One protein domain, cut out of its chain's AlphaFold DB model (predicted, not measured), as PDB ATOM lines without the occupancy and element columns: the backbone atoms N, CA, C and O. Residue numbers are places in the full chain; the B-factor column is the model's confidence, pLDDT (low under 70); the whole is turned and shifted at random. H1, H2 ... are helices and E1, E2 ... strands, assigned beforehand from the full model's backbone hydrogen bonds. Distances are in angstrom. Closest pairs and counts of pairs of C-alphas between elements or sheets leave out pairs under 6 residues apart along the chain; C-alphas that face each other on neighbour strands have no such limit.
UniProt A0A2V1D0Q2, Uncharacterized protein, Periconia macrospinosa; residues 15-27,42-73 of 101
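This is residues 15 to 27 and 42 to 73 of the 101 residues of an uncharacterized protein of Periconia macrospinosa (UniProt A0A2V1D0Q2). Picture a narrow ribbon of two antiparallel strands, E1 and E2, with the longer helix H2 over one face, nearer to E2 than to E1, and pointing much the same way as E2. The one-turn helix H1 leads straight into E1 at one end of the ribbon, and residues 55 to 56 pair shortly with E2, tying the loop before H2 to the ribbon. The printed part has 45 residues, with two named helices and two named strands in the order H1, E1, E2, H2; the sheet's order is E1 - E2, and the class is mixed, helices and strands. It is compact, with a radius of gyration of the C-alphas of 10.3 A, and its C-alphas span 37 by 18 by 18 A, the long span made by the tails that end at Lys 27 and Ser 73.

Start with H1, residues 16 to 19, which a tight link joins to E1, residues 20 to 23. Past the cut look for E2, residues 45 to 48, the antiparallel neighbour of E1, with 150 degrees between their directions. C-alphas 22 and 46 face each other at 4.7 A, and N 21 and O 47 are within hydrogen-bond range at 2.8 A, as are N 45 and O 23 at 3.1 A. The closest C-alphas of H1 and E2, those of Val 19 and Cys 48, are 5.8 A apart. Beyond E2, residues 55 to 56 pair antiparallel with residues 46 to 47 of E2. Then comes H2, residues 59 to 69; its closest C-alpha pair with E2 is Thr 62 and Tyr 46, 6.9 A apart. H1 and H2 only just touch, with 3 pairs of C-alphas within 8 A, the closest those of Phe 16 and Val 66 at 6.9 A. E1 and H2 are apart, but only just, at 8.1 A. In H2 every O i to N i+4 pair is within hydrogen-bond range; H1 is too short for such a pair, and its one O i to N i+3 pair is within range.

Find C-alpha 16 at (41.251, 48.513, 51.067), where H1 begins; its four residues cover 5.4 A. From C-alpha 20 at (42.001, 46.871, 45.490), E1 runs 9.5 A to Arg 23. E2 runs 10.0 A from Leu 45 to Cys 48. H2 runs 15.1 A from Leu 59 and ends at C-alpha 69 at (33.282, 39.789, 49.977).

The two C-alphas farthest apart, those of Lys 27 and Ser 73, are 37.3 A apart. Residues 28 to 41 are cut out, and C-alphas 27 and 42 are 9.0 A apart across the cut, within the link from E1 to E2. Of the links that are printed whole, none is long; E2 to H2 is short. The mean pLDDT of the printed part is 81.7, and residues 25 to 27, 42 to 43 and 72 to 73 are under 70.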
ATOM      1  N   ASN A  15      43.429  45.764  54.505       71.25
ATOM      2  CA  ASN A  15      43.128  47.152  54.169       71.25
ATOM      3  C   ASN A  15      42.646  47.273  52.713       71.25
ATOM      4  O   ASN A  15      43.092  46.529  51.842       71.25
ATOM      5  N   PHE A  16      41.793  48.261  52.415       74.56
ATOM      6  CA  PHE A  16      41.251  48.513  51.067       74.56
ATOM      7  C   PHE A  16      42.335  48.506  49.970       74.56
ATOM      8  O   PHE A  16      42.165  47.870  48.937       74.56
ATOM      9  N   HIS A  17      43.493  49.126  50.225       77.00
ATOM     10  CA  HIS A  17      44.631  49.174  49.291       77.00
ATOM     11  C   HIS A  17      45.350  47.825  49.089       77.00
ATOM     12  O   HIS A  17      46.058  47.625  48.098       77.00
ATOM     13  N   GLN A  18      45.179  46.883  50.018       81.62
ATOM     14  CA  GLN A  18      45.685  45.522  49.857       81.62
ATOM     15  C   GLN A  18      44.792  44.727  48.901       81.62
ATOM     16  O   GLN A  18      45.334  44.051  48.029       81.62
ATOM     17  N   VAL A  19      43.464  44.884  48.991       84.19
ATOM     18  CA  VAL A  19      42.478  44.174  48.147       84.19
ATOM     19  C   VAL A  19      42.320  44.800  46.770       84.19
ATOM     20  O   VAL A  19      42.173  44.087  45.782       84.19
ATOM     21  N   ILE A  20      42.341  46.128  46.697       88.88
ATOM     22  CA  ILE A  20      42.001  46.871  45.490       88.88
ATOM     23  C   ILE A  20      43.263  47.406  44.829       88.88
ATOM     24  O   ILE A  20      44.099  48.058  45.455       88.88
ATOM     25  N   LEU A  21      43.385  47.144  43.532       88.19
ATOM     26  CA  LEU A  21      44.320  47.813  42.643       88.19
ATOM     27  C   LEU A  21      43.576  48.935  41.915       88.19
ATOM     28  O   LEU A  21      42.619  48.676  41.186       88.19
ATOM     29  N   THR A  22      44.018  50.178  42.085       84.19
ATOM     30  CA  THR A  22      43.508  51.299  41.289       84.19
ATOM     31  C   THR A  22      44.341  51.422  40.022       84.19
ATOM     32  O   THR A  22      45.548  51.639  40.089       84.19
ATOM     33  N   ARG A  23      43.698  51.282  38.866       82.62
ATOM     34  CA  ARG A  23      44.291  51.598  37.570       82.62
ATOM     35  C   ARG A  23      43.891  53.017  37.200       82.62
ATOM     36  O   ARG A  23      42.704  53.366  37.204       82.62
ATOM     37  N   GLU A  24      44.889  53.840  36.903       73.50
ATOM     38  CA  GLU A  24      44.630  55.128  36.275       73.50
ATOM     39  C   GLU A  24      43.995  54.890  34.902       73.50
ATOM     40  O   GLU A  24      44.338  53.911  34.223       73.50
ATOM     41  N   PRO A  25      43.041  55.736  34.482       63.75
ATOM     42  CA  PRO A  25      42.552  55.663  33.119       63.75
ATOM     43  C   PRO A  25      43.744  55.825  32.176       63.75
ATOM     44  O   PRO A  25      44.592  56.691  32.389       63.75
ATOM     45  N   LYS A  26      43.820  54.981  31.139       61.34
ATOM     46  CA  LYS A  26      44.838  55.124  30.096       61.34
ATOM     47  C   LYS A  26      44.746  56.551  29.550       61.34
ATOM     48  O   LYS A  26      43.771  56.901  28.884       61.34
ATOM     49  N   LYS A  27      45.736  57.387  29.874       60.00
ATOM     50  CA  LYS A  27      45.885  58.717  29.285       60.00
ATOM     51  C   LYS A  27      46.197  58.518  27.815       60.00
ATOM     52  O   LYS A  27      47.313  58.171  27.451       60.00
ATOM     53  N   GLU A  42      38.275  61.756  35.252       59.94
ATOM     54  CA  GLU A  42      39.107  60.601  34.942       59.94
ATOM     55  C   GLU A  42      38.528  59.423  35.724       59.94
ATOM     56  O   GLU A  42      38.556  59.399  36.959       59.94
ATOM     57  N   LYS A  43      37.863  58.509  35.010       68.25
ATOM     58  CA  LYS A  43      37.205  57.367  35.635       68.25
ATOM     59  C   LYS A  43      38.312  56.411  36.051       68.25
ATOM     60  O   LYS A  43      38.875  55.709  35.217       68.25
ATOM     61  N   ARG A  44      38.657  56.441  37.336       80.19
ATOM     62  CA  ARG A  44      39.542  55.454  37.961       80.19
ATOM     63  C   ARG A  44      38.867  54.089  37.884       80.19
ATOM     64  O   ARG A  44      37.675  53.990  38.174       80.19
ATOM     65  N   LEU A  45      39.625  53.069  37.503       86.81
ATOM     66  CA  LEU A  45      39.160  51.687  37.510       86.81
ATOM     67  C   LEU A  45      39.714  50.996  38.757       86.81
ATOM     68  O   LEU A  45      40.917  51.035  39.013       86.81
ATOM     69  N   TYR A  46      38.840  50.385  39.543       88.44
ATOM     70  CA  TYR A  46      39.176  49.613  40.729       88.44
ATOM     71  C   TYR A  46      39.050  48.131  40.396       88.44
ATOM     72  O   TYR A  46      37.987  47.669  39.991       88.44
ATOM     73  N   VAL A  47      40.136  47.387  40.574       89.94
ATOM     74  CA  VAL A  47      40.198  45.949  40.304       89.94
ATOM     75  C   VAL A  47      40.415  45.223  41.620       89.94
ATOM     76  O   VAL A  47      41.321  45.580  42.381       89.94
ATOM     77  N   CYS A  48      39.603  44.207  41.898       90.81
ATOM     78  CA  CYS A  48      39.828  43.359  43.060       90.81
ATOM     79  C   CYS A  48      40.937  42.345  42.757       90.81
ATOM     80  O   CYS A  48      40.861  41.595  41.790       90.81
ATOM     81  N   LYS A  49      41.975  42.296  43.596       89.06
ATOM     82  CA  LYS A  49      43.082  41.336  43.446       89.06
ATOM     83  C   LYS A  49      42.688  39.908  43.831       89.06
ATOM     84  O   LYS A  49      43.386  38.974  43.464       89.06
ATOM     85  N   ILE A  50      41.606  39.751  44.597       88.31
ATOM     86  CA  ILE A  50      41.129  38.460  45.115       88.31
ATOM     87  C   ILE A  50      40.030  37.883  44.211       88.31
ATOM     88  O   ILE A  50      39.973  36.674  44.013       88.31
ATOM     89  N   CYS A  51      39.176  38.740  43.640       89.06
ATOM     90  CA  CYS A  51      38.120  38.349  42.709       89.06
ATOM     91  C   CYS A  51      38.561  38.654  41.264       89.06
ATOM     92  O   CYS A  51      38.385  39.789  40.819       89.06
ATOM     93  N   PRO A  52      39.107  37.677  40.513       77.00
ATOM     94  CA  PRO A  52      39.738  37.923  39.211       77.00
ATOM     95  C   PRO A  52      38.779  38.444  38.130       77.00
ATOM     96  O   PRO A  52      39.228  39.046  37.162       77.00
ATOM     97  N   SER A  53      37.469  38.243  38.292       88.75
ATOM     98  CA  SER A  53      36.429  38.723  37.374       88.75
ATOM     99  C   SER A  53      35.733  40.009  37.838       88.75
ATOM    100  O   SER A  53      34.710  40.378  37.265       88.75
ATOM    101  N   TRP A  54      36.219  40.661  38.902       91.44
ATOM    102  CA  TRP A  54      35.554  41.826  39.485       91.44
ATOM    103  C   TRP A  54      36.348  43.117  39.263       91.44
ATOM    104  O   TRP A  54      37.463  43.293  39.767       91.44
ATOM    105  N   GLU A  55      35.718  44.049  38.556       89.94
ATOM    106  CA  GLU A  55      36.201  45.406  38.331       89.94
ATOM    107  C   GLU A  55      35.042  46.406  38.388       89.94
ATOM    108  O   GLU A  55      33.895  46.075  38.089       89.94
ATOM    109  N   GLU A  56      35.331  47.635  38.806       88.88
ATOM    110  CA  GLU A  56      34.319  48.665  39.011       88.88
ATOM    111  C   GLU A  56      34.943  50.060  38.908       88.88
ATOM    112  O   GLU A  56      36.109  50.271  39.233       88.88
ATOM    113  N   THR A  57      34.172  51.048  38.471       86.31
ATOM    114  CA  THR A  57      34.619  52.450  38.368       86.31
ATOM    115  C   THR A  57      34.100  53.321  39.513       86.31
ATOM    116  O   THR A  57      34.639  54.396  39.796       86.31
ATOM    117  N   HIS A  58      33.071  52.850  40.218       86.31
ATOM    118  CA  HIS A  58      32.479  53.527  41.363       86.31
ATOM    119  C   HIS A  58      33.147  53.112  42.686       86.31
ATOM    120  O   HIS A  58      33.062  51.969  43.137       86.31
ATOM    121  N   LEU A  59      33.763  54.083  43.374       83.31
ATOM    122  CA  LEU A  59      34.434  53.847  44.661       83.31
ATOM    123  C   LEU A  59      33.475  53.296  45.731       83.31
ATOM    124  O   LEU A  59      33.857  52.408  46.484       83.31
ATOM    125  N   GLY A  60      32.228  53.779  45.779       85.31
ATOM    126  CA  GLY A  60      31.219  53.298  46.733       85.31
ATOM    127  C   GLY A  60      30.946  51.798  46.586       85.31
ATOM    128  O   GLY A  60      31.063  51.056  47.557       85.31
ATOM    129  N   ASN A  61      30.699  51.342  45.356       87.00
ATOM    130  CA  ASN A  61      30.513  49.923  45.034       87.00
ATOM    131  C   ASN A  61      31.753  49.096  45.389       87.00
ATOM    132  O   ASN A  61      31.632  47.989  45.906       87.00
ATOM    133  N   THR A  62      32.945  49.660  45.185       87.50
ATOM    134  CA  THR A  62      34.218  49.026  45.550       87.50
ATOM    135  C   THR A  62      34.365  48.844  47.057       87.50
ATOM    136  O   THR A  62      34.743  47.769  47.517       87.50
ATOM    137  N   ILE A  63      34.022  49.861  47.849       85.75
ATOM    138  CA  ILE A  63      34.041  49.762  49.314       85.75
ATOM    139  C   ILE A  63      33.035  48.705  49.784       85.75
ATOM    140  O   ILE A  63      33.373  47.885  50.637       85.75
ATOM    141  N   THR A  64      31.824  48.688  49.218       89.19
ATOM    142  CA  THR A  64      30.806  47.676  49.536       89.19
ATOM    143  C   THR A  64      31.280  46.272  49.170       89.19
ATOM    144  O   THR A  64      31.156  45.361  49.985       89.19
ATOM    145  N   HIS A  65      31.892  46.099  47.996       90.25
ATOM    146  CA  HIS A  65      32.477  44.829  47.572       90.25
ATOM    147  C   HIS A  65      33.519  44.329  48.577       90.25
ATOM    148  O   HIS A  65      33.395  43.207  49.061       90.25
ATOM    149  N   VAL A  66      34.493  45.168  48.952       87.44
ATOM    150  CA  VAL A  66      35.524  44.797  49.935       87.44
ATOM    151  C   VAL A  66      34.887  44.433  51.274       87.44
ATOM    152  O   VAL A  66      35.204  43.385  51.821       87.44
ATOM    153  N   LYS A  67      33.938  45.231  51.778       85.38
ATOM    154  CA  LYS A  67      33.271  44.956  53.061       85.38
ATOM    155  C   LYS A  67      32.505  43.630  53.076       85.38
ATOM    156  O   LYS A  67      32.545  42.931  54.079       85.38
ATOM    157  N   VAL A  68      31.800  43.303  51.991       86.81
ATOM    158  CA  VAL A  68      30.916  42.126  51.927       86.81
ATOM    159  C   VAL A  68      31.673  40.859  51.532       86.81
ATOM    160  O   VAL A  68      31.410  39.792  52.078       86.81
ATOM    161  N   LYS A  69      32.586  40.951  50.560       87.38
ATOM    162  CA  LYS A  69      33.282  39.789  49.977       87.38
ATOM    163  C   LYS A  69      34.644  39.527  50.604       87.38
ATOM    164  O   LYS A  69      35.099  38.387  50.600       87.38
ATOM    165  N   HIS A  70      35.270  40.556  51.165       86.81
ATOM    166  CA  HIS A  70      36.565  40.466  51.836       86.81
ATOM    167  C   HIS A  70      36.474  41.079  53.235       86.81
ATOM    168  O   HIS A  70      37.222  42.016  53.538       86.81
ATOM    169  N   PRO A  71      35.541  40.590  54.082       75.31
ATOM    170  CA  PRO A  71      35.410  41.102  55.427       75.31
ATOM    171  C   PRO A  71      36.752  40.919  56.116       75.31
ATOM    172  O   PRO A  71      37.300  39.820  56.220       75.31
ATOM    173  N   VAL A  72      37.295  42.036  56.572       69.00
ATOM    174  CA  VAL A  72      38.386  41.992  57.517       69.00
ATOM    175  C   VAL A  72      37.853  41.229  58.715       69.00
ATOM    176  O   VAL A  72      36.828  41.626  59.268       69.00
ATOM    177  N   SER A  73      38.524  40.149  59.116       61.75
ATOM    178  CA  SER A  73      38.346  39.604  60.455       61.75
ATOM    179  C   SER A  73      38.779  40.693  61.433       61.75
ATOM    180  O   SER A  73      39.914  40.720  61.901       61.75
TER     181      SER A  73